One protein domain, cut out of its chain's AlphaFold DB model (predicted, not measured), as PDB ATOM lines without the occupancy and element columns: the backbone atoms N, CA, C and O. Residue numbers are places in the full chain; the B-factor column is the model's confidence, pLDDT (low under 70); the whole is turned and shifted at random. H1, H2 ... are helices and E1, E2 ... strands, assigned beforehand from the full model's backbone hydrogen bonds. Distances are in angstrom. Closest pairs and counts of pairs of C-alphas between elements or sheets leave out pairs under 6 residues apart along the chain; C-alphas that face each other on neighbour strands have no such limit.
ATOM      1  N   LYS A   5     -21.461 -54.359 -16.011       91.31
ATOM      2  CA  LYS A   5     -22.808 -54.787 -16.415       91.31
ATOM      3  C   LYS A   5     -23.549 -55.552 -15.315       91.31
ATOM      4  O   LYS A   5     -24.708 -55.257 -15.039       91.31
ATOM      5  N   GLU A   6     -22.883 -56.504 -14.666       90.38
ATOM      6  CA  GLU A   6     -23.445 -57.259 -13.539       90.38
ATOM      7  C   GLU A   6     -23.701 -56.349 -12.339       90.38
ATOM      8  O   GLU A   6     -24.812 -56.335 -11.812       90.38
ATOM      9  N   SER A   7     -22.722 -55.516 -11.975       90.00
ATOM     10  CA  SER A   7     -22.887 -54.546 -10.890       90.00
ATOM     11  C   SER A   7     -24.050 -53.584 -11.154       90.00
ATOM     12  O   SER A   7     -24.830 -53.297 -10.248       90.00
ATOM     13  N   LEU A   8     -24.209 -53.115 -12.395       92.62
ATOM     14  CA  LEU A   8     -25.323 -52.264 -12.805       92.62
ATOM     15  C   LEU A   8     -26.670 -52.987 -12.686       92.62
ATOM     16  O   LEU A   8     -27.637 -52.395 -12.209       92.62
ATOM     17  N   TYR A   9     -26.739 -54.255 -13.094       91.12
ATOM     18  CA  TYR A   9     -27.970 -55.042 -13.032       91.12
ATOM     19  C   TYR A   9     -28.409 -55.354 -11.598       91.12
ATOM     20  O   TYR A   9     -29.601 -55.452 -11.335       91.12
ATOM     21  N   GLU A  10     -27.482 -55.479 -10.652       89.62
ATOM     22  CA  GLU A  10     -27.807 -55.764  -9.247       89.62
ATOM     23  C   GLU A  10     -28.182 -54.513  -8.432       89.62
ATOM     24  O   GLU A  10     -28.722 -54.621  -7.327       89.62
ATOM     25  N   LYS A  11     -27.926 -53.310  -8.960       89.44
ATOM     26  CA  LYS A  11     -28.220 -52.048  -8.266       89.44
ATOM     27  C   LYS A  11     -29.713 -51.785  -8.113       89.44
ATOM     28  O   LYS A  11     -30.550 -52.264  -8.877       89.44
ATOM     29  N   LYS A  12     -30.050 -50.937  -7.132       90.12
ATOM     30  CA  LYS A  12     -31.400 -50.368  -7.018       90.12
ATOM     31  C   LYS A  12     -31.768 -49.691  -8.338       90.12
ATOM     32  O   LYS A  12     -30.970 -48.921  -8.871       90.12
ATOM     33  N   SER A  13     -32.975 -49.959  -8.828       91.75
ATOM     34  CA  SER A  13     -33.438 -49.392 -10.090       91.75
ATOM     35  C   SER A  13     -33.488 -47.869 -10.033       91.75
ATOM     36  O   SER A  13     -34.045 -47.284  -9.098       91.75
ATOM     37  N   PHE A  14     -32.930 -47.239 -11.061       96.00
ATOM     38  CA  PHE A  14     -32.963 -45.796 -11.263       96.00
ATOM     39  C   PHE A  14     -33.101 -45.461 -12.746       96.00
ATOM     40  O   PHE A  14     -33.060 -46.353 -13.593       96.00
ATOM     41  N   ILE A  15     -33.301 -44.181 -13.056       95.88
ATOM     42  CA  ILE A  15     -33.384 -43.703 -14.432       95.88
ATOM     43  C   ILE A  15     -32.056 -43.051 -14.814       95.88
ATOM     44  O   ILE A  15     -31.643 -42.071 -14.197       95.88
ATOM     45  N   TYR A  16     -31.414 -43.585 -15.848       95.19
ATOM     46  CA  TYR A  16     -30.138 -43.113 -16.376       95.19
ATOM     47  C   TYR A  16     -30.318 -42.533 -17.772       95.19
ATOM     48  O   TYR A  16     -31.121 -43.038 -18.560       95.19
ATOM     49  N   GLN A  17     -29.558 -41.487 -18.085       95.25
ATOM     50  CA  GLN A  17     -29.503 -40.936 -19.431       95.25
ATOM     51  C   GLN A  17     -28.423 -41.653 -20.242       95.25
ATOM     52  O   GLN A  17     -27.278 -41.747 -19.801       95.25
ATOM     53  N   ILE A  18     -28.772 -42.133 -21.430       94.62
ATOM     54  CA  ILE A  18     -27.843 -42.764 -22.368       94.62
ATOM     55  C   ILE A  18     -28.120 -42.153 -23.742       94.62
ATOM     56  O   ILE A  18     -29.221 -42.281 -24.281       94.62
ATOM     57  N   GLY A  19     -27.146 -41.410 -24.268       91.69
ATOM     58  CA  GLY A  19     -27.356 -40.556 -25.434       91.69
ATOM     59  C   GLY A  19     -28.459 -39.517 -25.184       91.69
ATOM     60  O   GLY A  19     -28.436 -38.776 -24.198       91.69
ATOM     61  N   ALA A  20     -29.442 -39.464 -26.083       90.62
ATOM     62  CA  ALA A  20     -30.601 -38.571 -25.974       90.62
ATOM     63  C   ALA A  20     -31.765 -39.164 -25.159       90.62
ATOM     64  O   ALA A  20     -32.741 -38.466 -24.888       90.62
ATOM     65  N   ASP A  21     -31.674 -40.439 -24.785       95.06
ATOM     66  CA  ASP A  21     -32.777 -41.201 -24.217       95.06
ATOM     67  C   ASP A  21     -32.568 -41.491 -22.729       95.06
ATOM     68  O   ASP A  21     -31.453 -41.482 -22.205       95.06
ATOM     69  N   TYR A  22     -33.671 -41.787 -22.044       96.25
ATOM     70  CA  TYR A  22     -33.669 -42.174 -20.639       96.25
ATOM     71  C   TYR A  22     -34.115 -43.620 -20.481       96.25
ATOM     72  O   TYR A  22     -35.068 -44.065 -21.122       96.25
ATOM     73  N   TYR A  23     -33.442 -44.346 -19.595       97.00
ATOM     74  CA  TYR A  23     -33.686 -45.760 -19.349       97.00
ATOM     75  C   TYR A  23     -33.814 -46.034 -17.858       97.00
ATOM     76  O   TYR A  23     -32.957 -45.633 -17.074       97.00
ATOM     77  N   ALA A  24     -34.859 -46.758 -17.467       96.88
ATOM     78  CA  ALA A  24     -34.942 -47.385 -16.158       96.88
ATOM     79  C   ALA A  24     -34.038 -48.624 -16.167       96.88
ATOM     80  O   ALA A  24     -34.279 -49.539 -16.954       96.88
ATOM     81  N   ILE A  25     -33.002 -48.649 -15.327       96.12
ATOM     82  CA  ILE A  25     -32.018 -49.739 -15.255       96.12
ATOM     83  C   ILE A  25     -31.779 -50.125 -13.795       96.12
ATOM     84  O   ILE A  25     -31.666 -49.253 -12.933       96.12
ATOM     85  N   GLY A  26     -31.682 -51.425 -13.526       92.44
ATOM     86  CA  GLY A  26     -31.269 -51.988 -12.241       92.44
ATOM     87  C   GLY A  26     -31.829 -53.389 -12.034       92.44
ATOM     88  O   GLY A  26     -32.110 -54.102 -13.002       92.44
ATOM     89  N   ALA A  27     -32.046 -53.753 -10.772       90.69
ATOM     90  CA  ALA A  27     -32.534 -55.062 -10.355       90.69
ATOM     91  C   ALA A  27     -33.810 -55.459 -11.106       90.69
ATOM     92  O   ALA A  27     -34.897 -54.917 -10.875       90.69
ATOM     93  N   ASN A  28     -33.671 -56.428 -12.016       92.25
ATOM     94  CA  ASN A  28     -34.747 -56.932 -12.875       92.25
ATOM     95  C   ASN A  28     -35.474 -55.815 -13.646       92.25
ATOM     96  O   ASN A  28     -36.682 -55.892 -13.864       92.25
ATOM     97  N   THR A  29     -34.757 -54.753 -14.019       95.06
ATOM     98  CA  THR A  29     -35.321 -53.564 -14.666       95.06
ATOM     99  C   THR A  29     -34.437 -53.128 -15.833       95.06
ATOM    100  O   THR A  29     -33.259 -52.839 -15.647       95.06
ATOM    101  N   PHE A  30     -35.010 -53.072 -17.036       96.19
ATOM    102  CA  PHE A  30     -34.388 -52.464 -18.209       96.19
ATOM    103  C   PHE A  30     -35.471 -52.040 -19.205       96.19
ATOM    104  O   PHE A  30     -36.039 -52.869 -19.915       96.19
ATOM    105  N   ALA A  31     -35.788 -50.748 -19.239       96.06
ATOM    106  CA  ALA A  31     -36.816 -50.208 -20.123       96.06
ATOM    107  C   ALA A  31     -36.505 -48.765 -20.518       96.06
ATOM    108  O   ALA A  31     -36.001 -47.992 -19.707       96.06
ATOM    109  N   LYS A  32     -36.846 -48.385 -21.752       96.31
ATOM    110  CA  LYS A  32     -36.796 -46.986 -22.185       96.31
ATOM    111  C   LYS A  32     -37.968 -46.217 -21.572       96.31
ATOM    112  O   LYS A  32     -39.119 -46.632 -21.701       96.31
ATOM    113  N   VAL A  33     -37.673 -45.083 -20.952       95.50
ATOM    114  CA  VAL A  33     -38.654 -44.177 -20.354       95.50
ATOM    115  C   VAL A  33     -39.188 -43.253 -21.441       95.50
ATOM    116  O   VAL A  33     -38.431 -42.531 -22.085       95.50
ATOM    117  N   THR A  34     -40.498 -43.295 -21.669       93.25
ATOM    118  CA  THR A  34     -41.158 -42.535 -22.749       93.25
ATOM    119  C   THR A  34     -42.341 -41.701 -22.269       93.25
ATOM    120  O   THR A  34     -42.808 -40.822 -22.990       93.25
ATOM    121  N   ALA A  35     -42.825 -41.942 -21.048       93.31
ATOM    122  CA  ALA A  35     -43.930 -41.194 -20.476       93.31
ATOM    123  C   ALA A  35     -43.492 -39.756 -20.158       93.31
ATOM    124  O   ALA A  35     -42.574 -39.541 -19.366       93.31
ATOM    125  N   SER A  36     -44.182 -38.765 -20.732       90.12
ATOM    126  CA  SER A  36     -43.853 -37.340 -20.563       90.12
ATOM    127  C   SER A  36     -43.764 -36.926 -19.094       90.12
ATOM    128  O   SER A  36     -42.799 -36.296 -18.684       90.12
ATOM    129  N   GLN A  37     -44.707 -37.383 -18.269       89.94
ATOM    130  CA  GLN A  37     -44.726 -37.071 -16.842       89.94
ATOM    131  C   GLN A  37     -43.490 -37.601 -16.093       89.94
ATOM    132  O   GLN A  37     -43.087 -37.031 -15.077       89.94
ATOM    133  N   GLU A  38     -42.905 -38.713 -16.542       92.38
ATOM    134  CA  GLU A  38     -41.685 -39.272 -15.957       92.38
ATOM    135  C   GLU A  38     -40.461 -38.468 -16.391       92.38
ATOM    136  O   GLU A  38     -39.627 -38.140 -15.545       92.38
ATOM    137  N   LEU A  39     -40.419 -38.071 -17.666       92.31
ATOM    138  CA  LEU A  39     -39.390 -37.191 -18.217       92.31
ATOM    139  C   LEU A  39     -39.375 -35.823 -17.515       92.31
ATOM    140  O   LEU A  39     -38.312 -35.371 -17.095       92.31
ATOM    141  N   ASP A  40     -40.539 -35.231 -17.243       93.62
ATOM    142  CA  ASP A  40     -40.644 -33.976 -16.484       93.62
ATOM    143  C   ASP A  40     -40.013 -34.097 -15.083       93.62
ATOM    144  O   ASP A  40     -39.371 -33.173 -14.578       93.62
ATOM    145  N   ASN A  41     -40.154 -35.255 -14.421       93.06
ATOM    146  CA  ASN A  41     -39.538 -35.472 -13.107       93.06
ATOM    147  C   ASN A  41     -38.011 -35.553 -13.183       93.06
ATOM    148  O   ASN A  41     -37.346 -35.167 -12.219       93.06
ATOM    149  N   LEU A  42     -37.458 -36.030 -14.301       93.31
ATOM    150  CA  LEU A  42     -36.013 -36.046 -14.532       93.31
ATOM    151  C   LEU A  42     -35.481 -34.628 -14.686       93.31
ATOM    152  O   LEU A  42     -34.487 -34.279 -14.053       93.31
ATOM    153  N   GLU A  43     -36.173 -33.783 -15.447       93.31
ATOM    154  CA  GLU A  43     -35.792 -32.377 -15.588       93.31
ATOM    155  C   GLU A  43     -35.838 -31.643 -14.244       93.31
ATOM    156  O   GLU A  43     -34.917 -30.901 -13.889       93.31
ATOM    157  N   LEU A  44     -36.879 -31.885 -13.442       95.38
ATOM    158  CA  LEU A  44     -36.991 -31.327 -12.092       95.38
ATOM    159  C   LEU A  44     -35.855 -31.806 -11.179       95.38
ATOM    160  O   LEU A  44     -35.310 -31.008 -10.413       95.38
ATOM    161  N   PHE A  45     -35.460 -33.075 -11.285       95.38
ATOM    162  CA  PHE A  45     -34.329 -33.624 -10.545       95.38
ATOM    163  C   PHE A  45     -32.995 -32.995 -10.968       95.38
ATOM    164  O   PHE A  45     -32.239 -32.525 -10.118       95.38
ATOM    165  N   GLN A  46     -32.729 -32.892 -12.273       93.44
ATOM    166  CA  GLN A  46     -31.526 -32.241 -12.797       93.44
ATOM    167  C   GLN A  46     -31.448 -30.768 -12.375       93.44
ATOM    168  O   GLN A  46     -30.386 -30.274 -11.999       93.44
ATOM    169  N   ASN A  47     -32.578 -30.061 -12.381       95.69
ATOM    170  CA  ASN A  47     -32.651 -28.686 -11.898       95.69
ATOM    171  C   ASN A  47     -32.360 -28.584 -10.396       95.69
ATOM    172  O   ASN A  47     -31.676 -27.649  -9.970       95.69
ATOM    173  N   ALA A  48     -32.841 -29.538  -9.596       95.50
ATOM    174  CA  ALA A  48     -32.540 -29.601  -8.170       95.50
ATOM    175  C   ALA A  48     -31.044 -29.848  -7.914       95.50
ATOM    176  O   ALA A  48     -30.470 -29.167  -7.063       95.50
ATOM    177  N   LEU A  49     -30.405 -30.735  -8.688       93.81
ATOM    178  CA  LEU A  49     -28.957 -30.979  -8.639       93.81
ATOM    179  C   LEU A  49     -28.155 -29.717  -8.982       93.81
ATOM    180  O   LEU A  49     -27.285 -29.317  -8.211       93.81
ATOM    181  N   LYS A  50     -28.490 -29.034 -10.086       94.88
ATOM    182  CA  LYS A  50     -27.817 -27.787 -10.503       94.88
ATOM    183  C   LYS A  50     -27.914 -26.686  -9.446       94.88
ATOM    184  O   LYS A  50     -26.969 -25.931  -9.254       94.88
ATOM    185  N   LYS A  51     -29.059 -26.595  -8.766       96.00
ATOM    186  CA  LYS A  51     -29.308 -25.613  -7.698       96.00
ATOM    187  C   LYS A  51     -28.837 -26.082  -6.318       96.00
ATOM    188  O   LYS A  51     -29.031 -25.342  -5.360       96.00
ATOM    189  N   GLN A  52     -28.284 -27.294  -6.212       94.00
ATOM    190  CA  GLN A  52     -27.892 -27.940  -4.954       94.00
ATOM    191  C   GLN A  52     -29.002 -27.895  -3.887       94.00
ATOM    192  O   GLN A  52     -28.761 -27.675  -2.704       94.00
ATOM    193  N   ASN A  53     -30.255 -28.077  -4.310       96.19
ATOM    194  CA  ASN A  53     -31.404 -28.007  -3.413       96.19
ATOM    195  C   ASN A  53     -31.654 -29.371  -2.761       96.19
ATOM    196  O   ASN A  53     -32.431 -30.171  -3.284       96.19
ATOM    197  N   ASP A  54     -31.026 -29.618  -1.609       94.94
ATOM    198  CA  ASP A  54     -31.071 -30.903  -0.892       94.94
ATOM    199  C   ASP A  54     -32.492 -31.465  -0.727       94.94
ATOM    200  O   ASP A  54     -32.741 -32.643  -0.986       94.94
ATOM    201  N   ARG A  55     -33.461 -30.616  -0.358       94.00
ATOM    202  CA  ARG A  55     -34.855 -31.039  -0.153       94.00
ATOM    203  C   ARG A  55     -35.497 -31.545  -1.444       94.00
ATOM    204  O   ARG A  55     -36.241 -32.526  -1.423       94.00
ATOM    205  N   GLN A  56     -35.265 -30.854  -2.559       95.69
ATOM    206  CA  GLN A  56     -35.807 -31.269  -3.853       95.69
ATOM    207  C   GLN A  56     -35.064 -32.481  -4.411       95.69
ATOM    208  O   GLN A  56     -35.716 -33.362  -4.967       95.69
ATOM    209  N   ILE A  57     -33.744 -32.557  -4.214       95.50
ATOM    210  CA  ILE A  57     -32.934 -33.712  -4.607       95.50
ATOM    211  C   ILE A  57     -33.477 -34.970  -3.926       95.50
ATOM    212  O   ILE A  57     -33.846 -35.904  -4.628       95.50
ATOM    213  N   ALA A  58     -33.641 -34.967  -2.598       95.19
ATOM    214  CA  ALA A  58     -34.182 -36.112  -1.863       95.19
ATOM    215  C   ALA A  58     -35.581 -36.524  -2.360       95.19
ATOM    216  O   ALA A  58     -35.828 -37.694  -2.654       95.19
ATOM    217  N   LYS A  59     -36.486 -35.548  -2.533       95.00
ATOM    218  CA  LYS A  59     -37.857 -35.786  -3.010       95.00
ATOM    219  C   LYS A  59     -37.889 -36.433  -4.397       95.00
ATOM    220  O   LYS A  59     -38.638 -37.385  -4.620       95.00
ATOM    221  N   TYR A  60     -37.155 -35.873  -5.355       95.81
ATOM    222  CA  TYR A  60     -37.196 -36.360  -6.733       95.81
ATOM    223  C   TYR A  60     -36.368 -37.633  -6.916       95.81
ATOM    224  O   TYR A  60     -36.796 -38.486  -7.682       95.81
ATOM    225  N   LEU A  61     -35.284 -37.828  -6.158       95.12
ATOM    226  CA  LEU A  61     -34.543 -39.091  -6.107       95.12
ATOM    227  C   LEU A  61     -35.471 -40.253  -5.732       95.12
ATOM    228  O   LEU A  61     -35.563 -41.238  -6.461       95.12
ATOM    229  N   GLU A  62     -36.224 -40.109  -4.638       94.00
ATOM    230  CA  GLU A  62     -37.186 -41.126  -4.209       94.00
ATOM    231  C   GLU A  62     -38.264 -41.371  -5.273       94.00
ATOM    232  O   GLU A  62     -38.591 -42.518  -5.589       94.00
ATOM    233  N   LYS A  63     -38.798 -40.300  -5.872       95.19
ATOM    234  CA  LYS A  63     -39.819 -40.409  -6.919       95.19
ATOM    235  C   LYS A  63     -39.303 -41.160  -8.149       95.19
ATOM    236  O   LYS A  63     -39.992 -42.048  -8.643       95.19
ATOM    237  N   LEU A  64     -38.106 -40.828  -8.623       95.50
ATOM    238  CA  LEU A  64     -37.486 -41.461  -9.786       95.50
ATOM    239  C   LEU A  64     -37.156 -42.931  -9.528       95.50
ATOM    240  O   LEU A  64     -37.365 -43.759 -10.405       95.50
ATOM    241  N   MET A  65     -36.734 -43.285  -8.313       94.88
ATOM    242  CA  MET A  65     -36.560 -44.689  -7.937       94.88
ATOM    243  C   MET A  65     -37.882 -45.455  -7.932       94.88
ATOM    244  O   MET A  65     -37.930 -46.595  -8.390       94.88
ATOM    245  N   ARG A  66     -38.975 -44.855  -7.444       94.75
ATOM    246  CA  ARG A  66     -40.304 -45.484  -7.516       94.75
ATOM    247  C   ARG A  66     -40.748 -45.698  -8.965       94.75
ATOM    248  O   ARG A  66     -41.230 -46.781  -9.273       94.75
ATOM    249  N   ILE A  67     -40.532 -44.710  -9.837       94.81
ATOM    250  CA  ILE A  67     -40.801 -44.822 -11.280       94.81
ATOM    251  C   ILE A  67     -39.951 -45.937 -11.897       94.81
ATOM    252  O   ILE A  67     -40.477 -46.825 -12.552       94.81
ATOM    253  N   ALA A  68     -38.641 -45.962 -11.650       95.50
ATOM    254  CA  ALA A  68     -37.781 -47.007 -12.198       95.50
ATOM    255  C   ALA A  68     -38.241 -48.410 -11.756       95.50
ATOM    256  O   ALA A  68     -38.295 -49.329 -12.566       95.50
ATOM    257  N   ASN A  69     -38.657 -48.569 -10.496       94.31
ATOM    258  CA  ASN A  69     -39.167 -49.842  -9.989       94.31
ATOM    259  C   ASN A  69     -40.510 -50.276 -10.599       94.31
ATOM    260  O   ASN A  69     -40.794 -51.473 -10.581       94.31
ATOM    261  N   SER A  70     -41.331 -49.374 -11.155       94.31
ATOM    262  CA  SER A  70     -42.560 -49.798 -11.845       94.31
ATOM    263  C   SER A  70     -42.294 -50.497 -13.179       94.31
ATOM    264  O   SER A  70     -43.180 -51.175 -13.685       94.31
ATOM    265  N   TYR A  71     -41.075 -50.391 -13.718       93.56
ATOM    266  CA  TYR A  71     -40.629 -51.120 -14.911       93.56
ATOM    267  C   TYR A  71     -40.044 -52.506 -14.600       93.56
ATOM    268  O   TYR A  71     -39.570 -53.194 -15.506       93.56
ATOM    269  N   ARG A  72     -40.027 -52.912 -13.326       93.00
ATOM    270  CA  ARG A  72     -39.445 -54.187 -12.911       93.00
ATOM    271  C   ARG A  72     -40.260 -55.353 -13.463       93.00
ATOM    272  O   ARG A  72     -41.474 -55.403 -13.278       93.00
ATOM    273  N   VAL A  73     -39.579 -56.310 -14.084       90.88
ATOM    274  CA  VAL A  73     -40.207 -57.521 -14.631       90.88
ATOM    275  C   VAL A  73     -40.246 -58.653 -13.606       90.88
ATOM    276  O   VAL A  73     -39.525 -58.644 -12.601       90.88
ATOM    277  N   ASP A  74     -41.075 -59.657 -13.882       89.44
ATOM    278  CA  ASP A  74     -41.162 -60.868 -13.072       89.44
ATOM    279  C   ASP A  74     -39.875 -61.702 -13.121       89.44
ATOM    280  O   ASP A  74     -39.114 -61.694 -14.091       89.44
ATOM    281  N   ALA A  75     -39.674 -62.531 -12.093       82.88
ATOM    282  CA  ALA A  75     -38.504 -63.406 -11.976       82.88
ATOM    283  C   ALA A  75     -38.328 -64.364 -13.173       82.88
ATOM    284  O   ALA A  75     -37.224 -64.794 -13.476       82.88
ATOM    285  N   ARG A  76     -39.397 -64.696 -13.900       87.50
ATOM    286  CA  ARG A  76     -39.302 -65.564 -15.087       87.50
ATOM    287  C   ARG A  76     -38.674 -64.865 -16.291       87.50
ATOM    288  O   ARG A  76     -38.144 -65.535 -17.173       87.50
ATOM    289  N   GLU A  77     -38.746 -63.540 -16.337       89.56
ATOM    290  CA  GLU A  77     -38.256 -62.735 -17.457       89.56
ATOM    291  C   GLU A  77     -36.905 -62.084 -17.167       89.56
ATOM    292  O   GLU A  77     -36.265 -61.566 -18.083       89.56
ATOM    293  N   HIS A  78     -36.434 -62.164 -15.920       89.06
ATOM    294  CA  HIS A  78     -35.233 -61.465 -15.483       89.06
ATOM    295  C   HIS A  78     -33.984 -61.874 -16.284       89.06
ATOM    296  O   HIS A  78     -33.227 -61.001 -16.691       89.06
ATOM    297  N   TYR A  79     -33.783 -63.165 -16.584       89.06
ATOM    298  CA  TYR A  79     -32.612 -63.615 -17.352       89.06
ATOM    299  C   TYR A  79     -32.610 -63.043 -18.774       89.06
ATOM    300  O   TYR A  79     -31.597 -62.531 -19.241       89.06
ATOM    301  N   ARG A  80     -33.771 -63.042 -19.444       92.38
ATOM    302  CA  ARG A  80     -33.910 -62.455 -20.787       92.38
ATOM    303  C   ARG A  80     -33.679 -60.949 -20.764       92.38
ATOM    304  O   ARG A  80     -33.122 -60.389 -21.701       92.38
ATOM    305  N   GLN A  87     -26.278 -57.007 -23.761       95.00
ATOM    306  CA  GLN A  87     -26.138 -56.744 -25.188       95.00
ATOM    307  C   GLN A  87     -26.251 -55.250 -25.475       95.00
ATOM    308  O   GLN A  87     -25.435 -54.724 -26.215       95.00
ATOM    309  N   PHE A  88     -27.214 -54.547 -24.880       94.94
ATOM    310  CA  PHE A  88     -27.349 -53.107 -25.072       94.94
ATOM    311  C   PHE A  88     -26.082 -52.350 -24.651       94.94
ATOM    312  O   PHE A  88     -25.595 -51.530 -25.423       94.94
ATOM    313  N   ILE A  89     -25.511 -52.672 -23.485       93.62
ATOM    314  CA  ILE A  89     -24.269 -52.049 -23.000       93.62
ATOM    315  C   ILE A  89     -23.090 -52.363 -23.926       93.62
ATOM    316  O   ILE A  89     -22.310 -51.467 -24.224       93.62
ATOM    317  N   ASP A  90     -22.992 -53.592 -24.437       93.44
ATOM    318  CA  ASP A  90     -21.923 -53.997 -25.364       93.44
ATOM    319  C   ASP A  90     -21.945 -53.237 -26.702       93.44
ATOM    320  O   ASP A  90     -20.939 -53.214 -27.409       93.44
ATOM    321  N   HIS A  91     -23.074 -52.615 -27.057       94.25
ATOM    322  CA  HIS A  91     -23.212 -51.802 -28.270       94.25
ATOM    323  C   HIS A  91     -23.089 -50.291 -28.014       94.25
ATOM    324  O   HIS A  91     -23.165 -49.515 -28.970       94.25
ATOM    325  N   LEU A  92     -22.914 -49.857 -26.760       94.12
ATOM    326  CA  LEU A  92     -22.709 -48.444 -26.451       94.12
ATOM    327  C   LEU A  92     -21.368 -47.960 -26.991       94.12
ATOM    328  O   LEU A  92     -20.370 -48.682 -27.003       94.12
ATOM    329  N   GLN A  93     -21.329 -46.697 -27.405       94.12
ATOM    330  CA  GLN A  93     -20.053 -46.045 -27.667       94.12
ATOM    331  C   GLN A  93     -19.296 -45.843 -26.347       94.12
ATOM    332  O   GLN A  93     -19.902 -45.648 -25.292       94.12
ATOM    333  N   ALA A  94     -17.962 -45.817 -26.405       91.69
ATOM    334  CA  ALA A  94     -17.119 -45.672 -25.212       91.69
ATOM    335  C   ALA A  94     -17.465 -44.425 -24.370       91.69
ATOM    336  O   ALA A  94     -17.391 -44.453 -23.142       91.69
ATOM    337  N   GLU A  95     -17.873 -43.333 -25.021       93.00
ATOM    338  CA  GLU A  95     -18.304 -42.104 -24.347       93.00
ATOM    339  C   GLU A  95     -19.621 -42.287 -23.578       93.00
ATOM    340  O   GLU A  95     -19.755 -41.798 -22.455       93.00
ATOM    341  N   GLU A  96     -20.576 -43.018 -24.156       93.62
ATOM    342  CA  GLU A  96     -21.874 -43.305 -23.543       93.62
ATOM    343  C   GLU A  96     -21.722 -44.265 -22.364       93.62
ATOM    344  O   GLU A  96     -22.298 -44.028 -21.301       93.62
ATOM    345  N   GLU A  97     -20.897 -45.305 -22.512       92.94
ATOM    346  CA  GLU A  97     -20.591 -46.231 -21.421       92.94
ATOM    347  C   GLU A  97     -19.912 -45.496 -20.256       92.94
ATOM    348  O   GLU A  97     -20.331 -45.628 -19.103       92.94
ATOM    349  N   ALA A  98     -18.912 -44.655 -20.539       93.00
ATOM    350  CA  ALA A  98     -18.238 -43.865 -19.512       93.00
ATOM    351  C   ALA A  98     -19.190 -42.873 -18.819       93.00
ATOM    352  O   ALA A  98     -19.103 -42.668 -17.603       93.00
ATOM    353  N   ALA A  99     -20.111 -42.253 -19.564       94.88
ATOM    354  CA  ALA A  99     -21.130 -41.373 -19.001       94.88
ATOM    355  C   ALA A  99     -22.123 -42.137 -18.112       94.88
ATOM    356  O   ALA A  99     -22.492 -41.644 -17.042       94.88
ATOM    357  N   LEU A 100     -22.528 -43.344 -18.517       95.19
ATOM    358  CA  LEU A 100     -23.383 -44.220 -17.721       95.19
ATOM    359  C   LEU A 100     -22.687 -44.620 -16.415       95.19
ATOM    360  O   LEU A 100     -23.268 -44.448 -15.346       95.19
ATOM    361  N   GLN A 101     -21.429 -45.065 -16.477       94.19
ATOM    362  CA  GLN A 101     -20.641 -45.405 -15.287       94.19
ATOM    363  C   GLN A 101     -20.602 -44.238 -14.287       94.19
ATOM    364  O   GLN A 101     -20.903 -44.423 -13.109       94.19
ATOM    365  N   LYS A 102     -20.319 -43.012 -14.749       94.81
ATOM    366  CA  LYS A 102     -20.307 -41.814 -13.887       94.81
ATOM    367  C   LYS A 102     -21.654 -41.541 -13.222       94.81
ATOM    368  O   LYS A 102     -21.691 -41.227 -12.035       94.81
ATOM    369  N   GLN A 103     -22.753 -41.654 -13.969       94.81
ATOM    370  CA  GLN A 103     -24.097 -41.462 -13.415       94.81
ATOM    371  C   GLN A 103     -24.422 -42.504 -12.342       94.81
ATOM    372  O   GLN A 103     -25.030 -42.163 -11.331       94.81
ATOM    373  N   VAL A 104     -23.989 -43.750 -12.534       93.88
ATOM    374  CA  VAL A 104     -24.176 -44.839 -11.568       93.88
ATOM    375  C   VAL A 104     -23.435 -44.554 -10.260       93.88
ATOM    376  O   VAL A 104     -24.029 -44.684  -9.192       93.88
ATOM    377  N   PHE A 105     -22.184 -44.089 -10.324       92.38
ATOM    378  CA  PHE A 105     -21.446 -43.683  -9.121       92.38
ATOM    379  C   PHE A 105     -22.100 -42.490  -8.416       92.38
ATOM    380  O   PHE A 105     -22.285 -42.517  -7.201       92.38
ATOM    381  N   ALA A 106     -22.517 -41.470  -9.170       93.25
ATOM    382  CA  ALA A 106     -23.215 -40.320  -8.599       93.25
ATOM    383  C   ALA A 106     -24.535 -40.731  -7.925       93.25
ATOM    384  O   ALA A 106     -24.890 -40.210  -6.869       93.25
ATOM    385  N   PHE A 107     -25.262 -41.688  -8.508       93.50
ATOM    386  CA  PHE A 107     -26.473 -42.235  -7.909       93.50
ATOM    387  C   PHE A 107     -26.194 -42.925  -6.567       93.50
ATOM    388  O   PHE A 107     -26.931 -42.688  -5.610       93.50
ATOM    389  N   ASP A 108     -25.117 -43.707  -6.455       92.44
ATOM    390  CA  ASP A 108     -24.734 -44.334  -5.184       92.44
ATOM    391  C   ASP A 108     -24.462 -43.293  -4.088       92.44
ATOM    392  O   ASP A 108     -24.947 -43.438  -2.962       92.44
ATOM    393  N   GLU A 109     -23.742 -42.217  -4.416       93.88
ATOM    394  CA  GLU A 109     -23.466 -41.112  -3.487       93.88
ATOM    395  C   GLU A 109     -24.755 -40.410  -3.036       93.88
ATOM    396  O   GLU A 109     -24.940 -40.113  -1.853       93.88
ATOM    397  N   LEU A 110     -25.680 -40.179  -3.970       93.50
ATOM    398  CA  LEU A 110     -26.984 -39.590  -3.678       93.50
ATOM    399  C   LEU A 110     -27.823 -40.500  -2.772       93.50
ATOM    400  O   LEU A 110     -28.432 -40.021  -1.814       93.50
ATOM    401  N   CYS A 111     -27.836 -41.807  -3.030       92.31
ATOM    402  CA  CYS A 111     -28.495 -42.776  -2.162       92.31
ATOM    403  C   CYS A 111     -27.878 -42.789  -0.759       92.31
ATOM    404  O   CYS A 111     -28.622 -42.756   0.218       92.31
ATOM    405  N   ALA A 112     -26.548 -42.778  -0.645       92.44
ATOM    406  CA  ALA A 112     -25.869 -42.728   0.647       92.44
ATOM    407  C   ALA A 112     -26.216 -41.452   1.434       92.44
ATOM    408  O   ALA A 112     -26.389 -41.499   2.649       92.44
ATOM    409  N   LYS A 113     -26.362 -40.317   0.741       94.38
ATOM    410  CA  LYS A 113     -26.669 -39.025   1.367       94.38
ATOM    411  C   LYS A 113     -28.138 -38.867   1.775       94.38
ATOM    412  O   LYS A 113     -28.409 -38.264   2.809       94.38
ATOM    413  N   TYR A 114     -29.085 -39.348   0.966       91.75
ATOM    414  CA  TYR A 114     -30.512 -39.014   1.119       91.75
ATOM    415  C   TYR A 114     -31.434 -40.203   1.415       91.75
ATOM    416  O   TYR A 114     -32.625 -39.985   1.627       91.75
ATOM    417  N   GLN A 115     -30.933 -41.442   1.404       81.31
ATOM    418  CA  GLN A 115     -31.728 -42.656   1.658       81.31
ATOM    419  C   GLN A 115     -31.204 -43.512   2.818       81.31
ATOM    420  O   GLN A 115     -31.476 -44.715   2.854       81.31
ATOM    421  N   SER A 116     -30.434 -42.899   3.723       59.41
ATOM    422  CA  SER A 116     -30.028 -43.511   4.993       59.41
ATOM    423  C   SER A 116     -31.203 -43.712   5.942       59.41
ATOM    424  O   SER A 116     -32.175 -42.926   5.879       59.41
TER     425      SER A 116
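Overview. This is residues 5 to 80 and 87 to 116 of the 116 residues of an uncharacterized protein of Lachnospiraceae bacterium A4 (UniProt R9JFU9). A small, twisted sheet of three strands is crossed on one face by H3, while the long helix H5 runs along its edge strand E1. H2 and H3 lie side by side as a helical hairpin at one end, with the short H1 and H4 toward the other. There are 106 printed residues with five named helices and three named strands, ordered H1 E1 E2 E3 H2 H3 H4 H5; the class is mixed and the sheet, E1 E2 E3, is antiparallel. The whole is compact, radius of gyration of the C-alphas 13.5 A, spanning 38 by 31 by 29 A.

Arrangement. Start at E1, residues 14 to 18, E2, 21 to 26, and E3, 29 to 33, a meander, each strand the antiparallel neighbour of the one before. Look for N 16 and O 23 at 2.8 A, and N 31 and O 24 at 3.0 A, within hydrogen-bond range. H3, residues 54 to 70, on one face at a height of 9.1 A, makes two layers with the sheet; its closest C-alphas to E1 are Met 65 and Phe 14, 5.0 A. H5, residues 94 to 114, lies over E1; their closest C-alphas are Glu 96 and Ile 18, 6.1 A. H2, residues 36 to 50, touches H3, closest C-alphas Ala 48 and Ile 57, 5.5 A. H1, residues 5 to 10, only grazes the sheet; H4, 87 to 90, is not on it. In H1, H2, H3 and H5 every O i to N i+4 pair is within hydrogen-bond range; H4 is too short for one.

Along the chain. Find C-alpha 5 at (-22.808, -54.787, -16.415), where H1 begins. H2 measures 21.2 A, H3 24.7 A and H5 30.3 A, ending at C-alpha 114, (-30.512, -39.014, 1.119).

Size, cuts and confidence. Residues 81 to 86 are cut out; C-alphas 80 and 87 are 10.6 A apart. Residue 116 is under pLDDT 70.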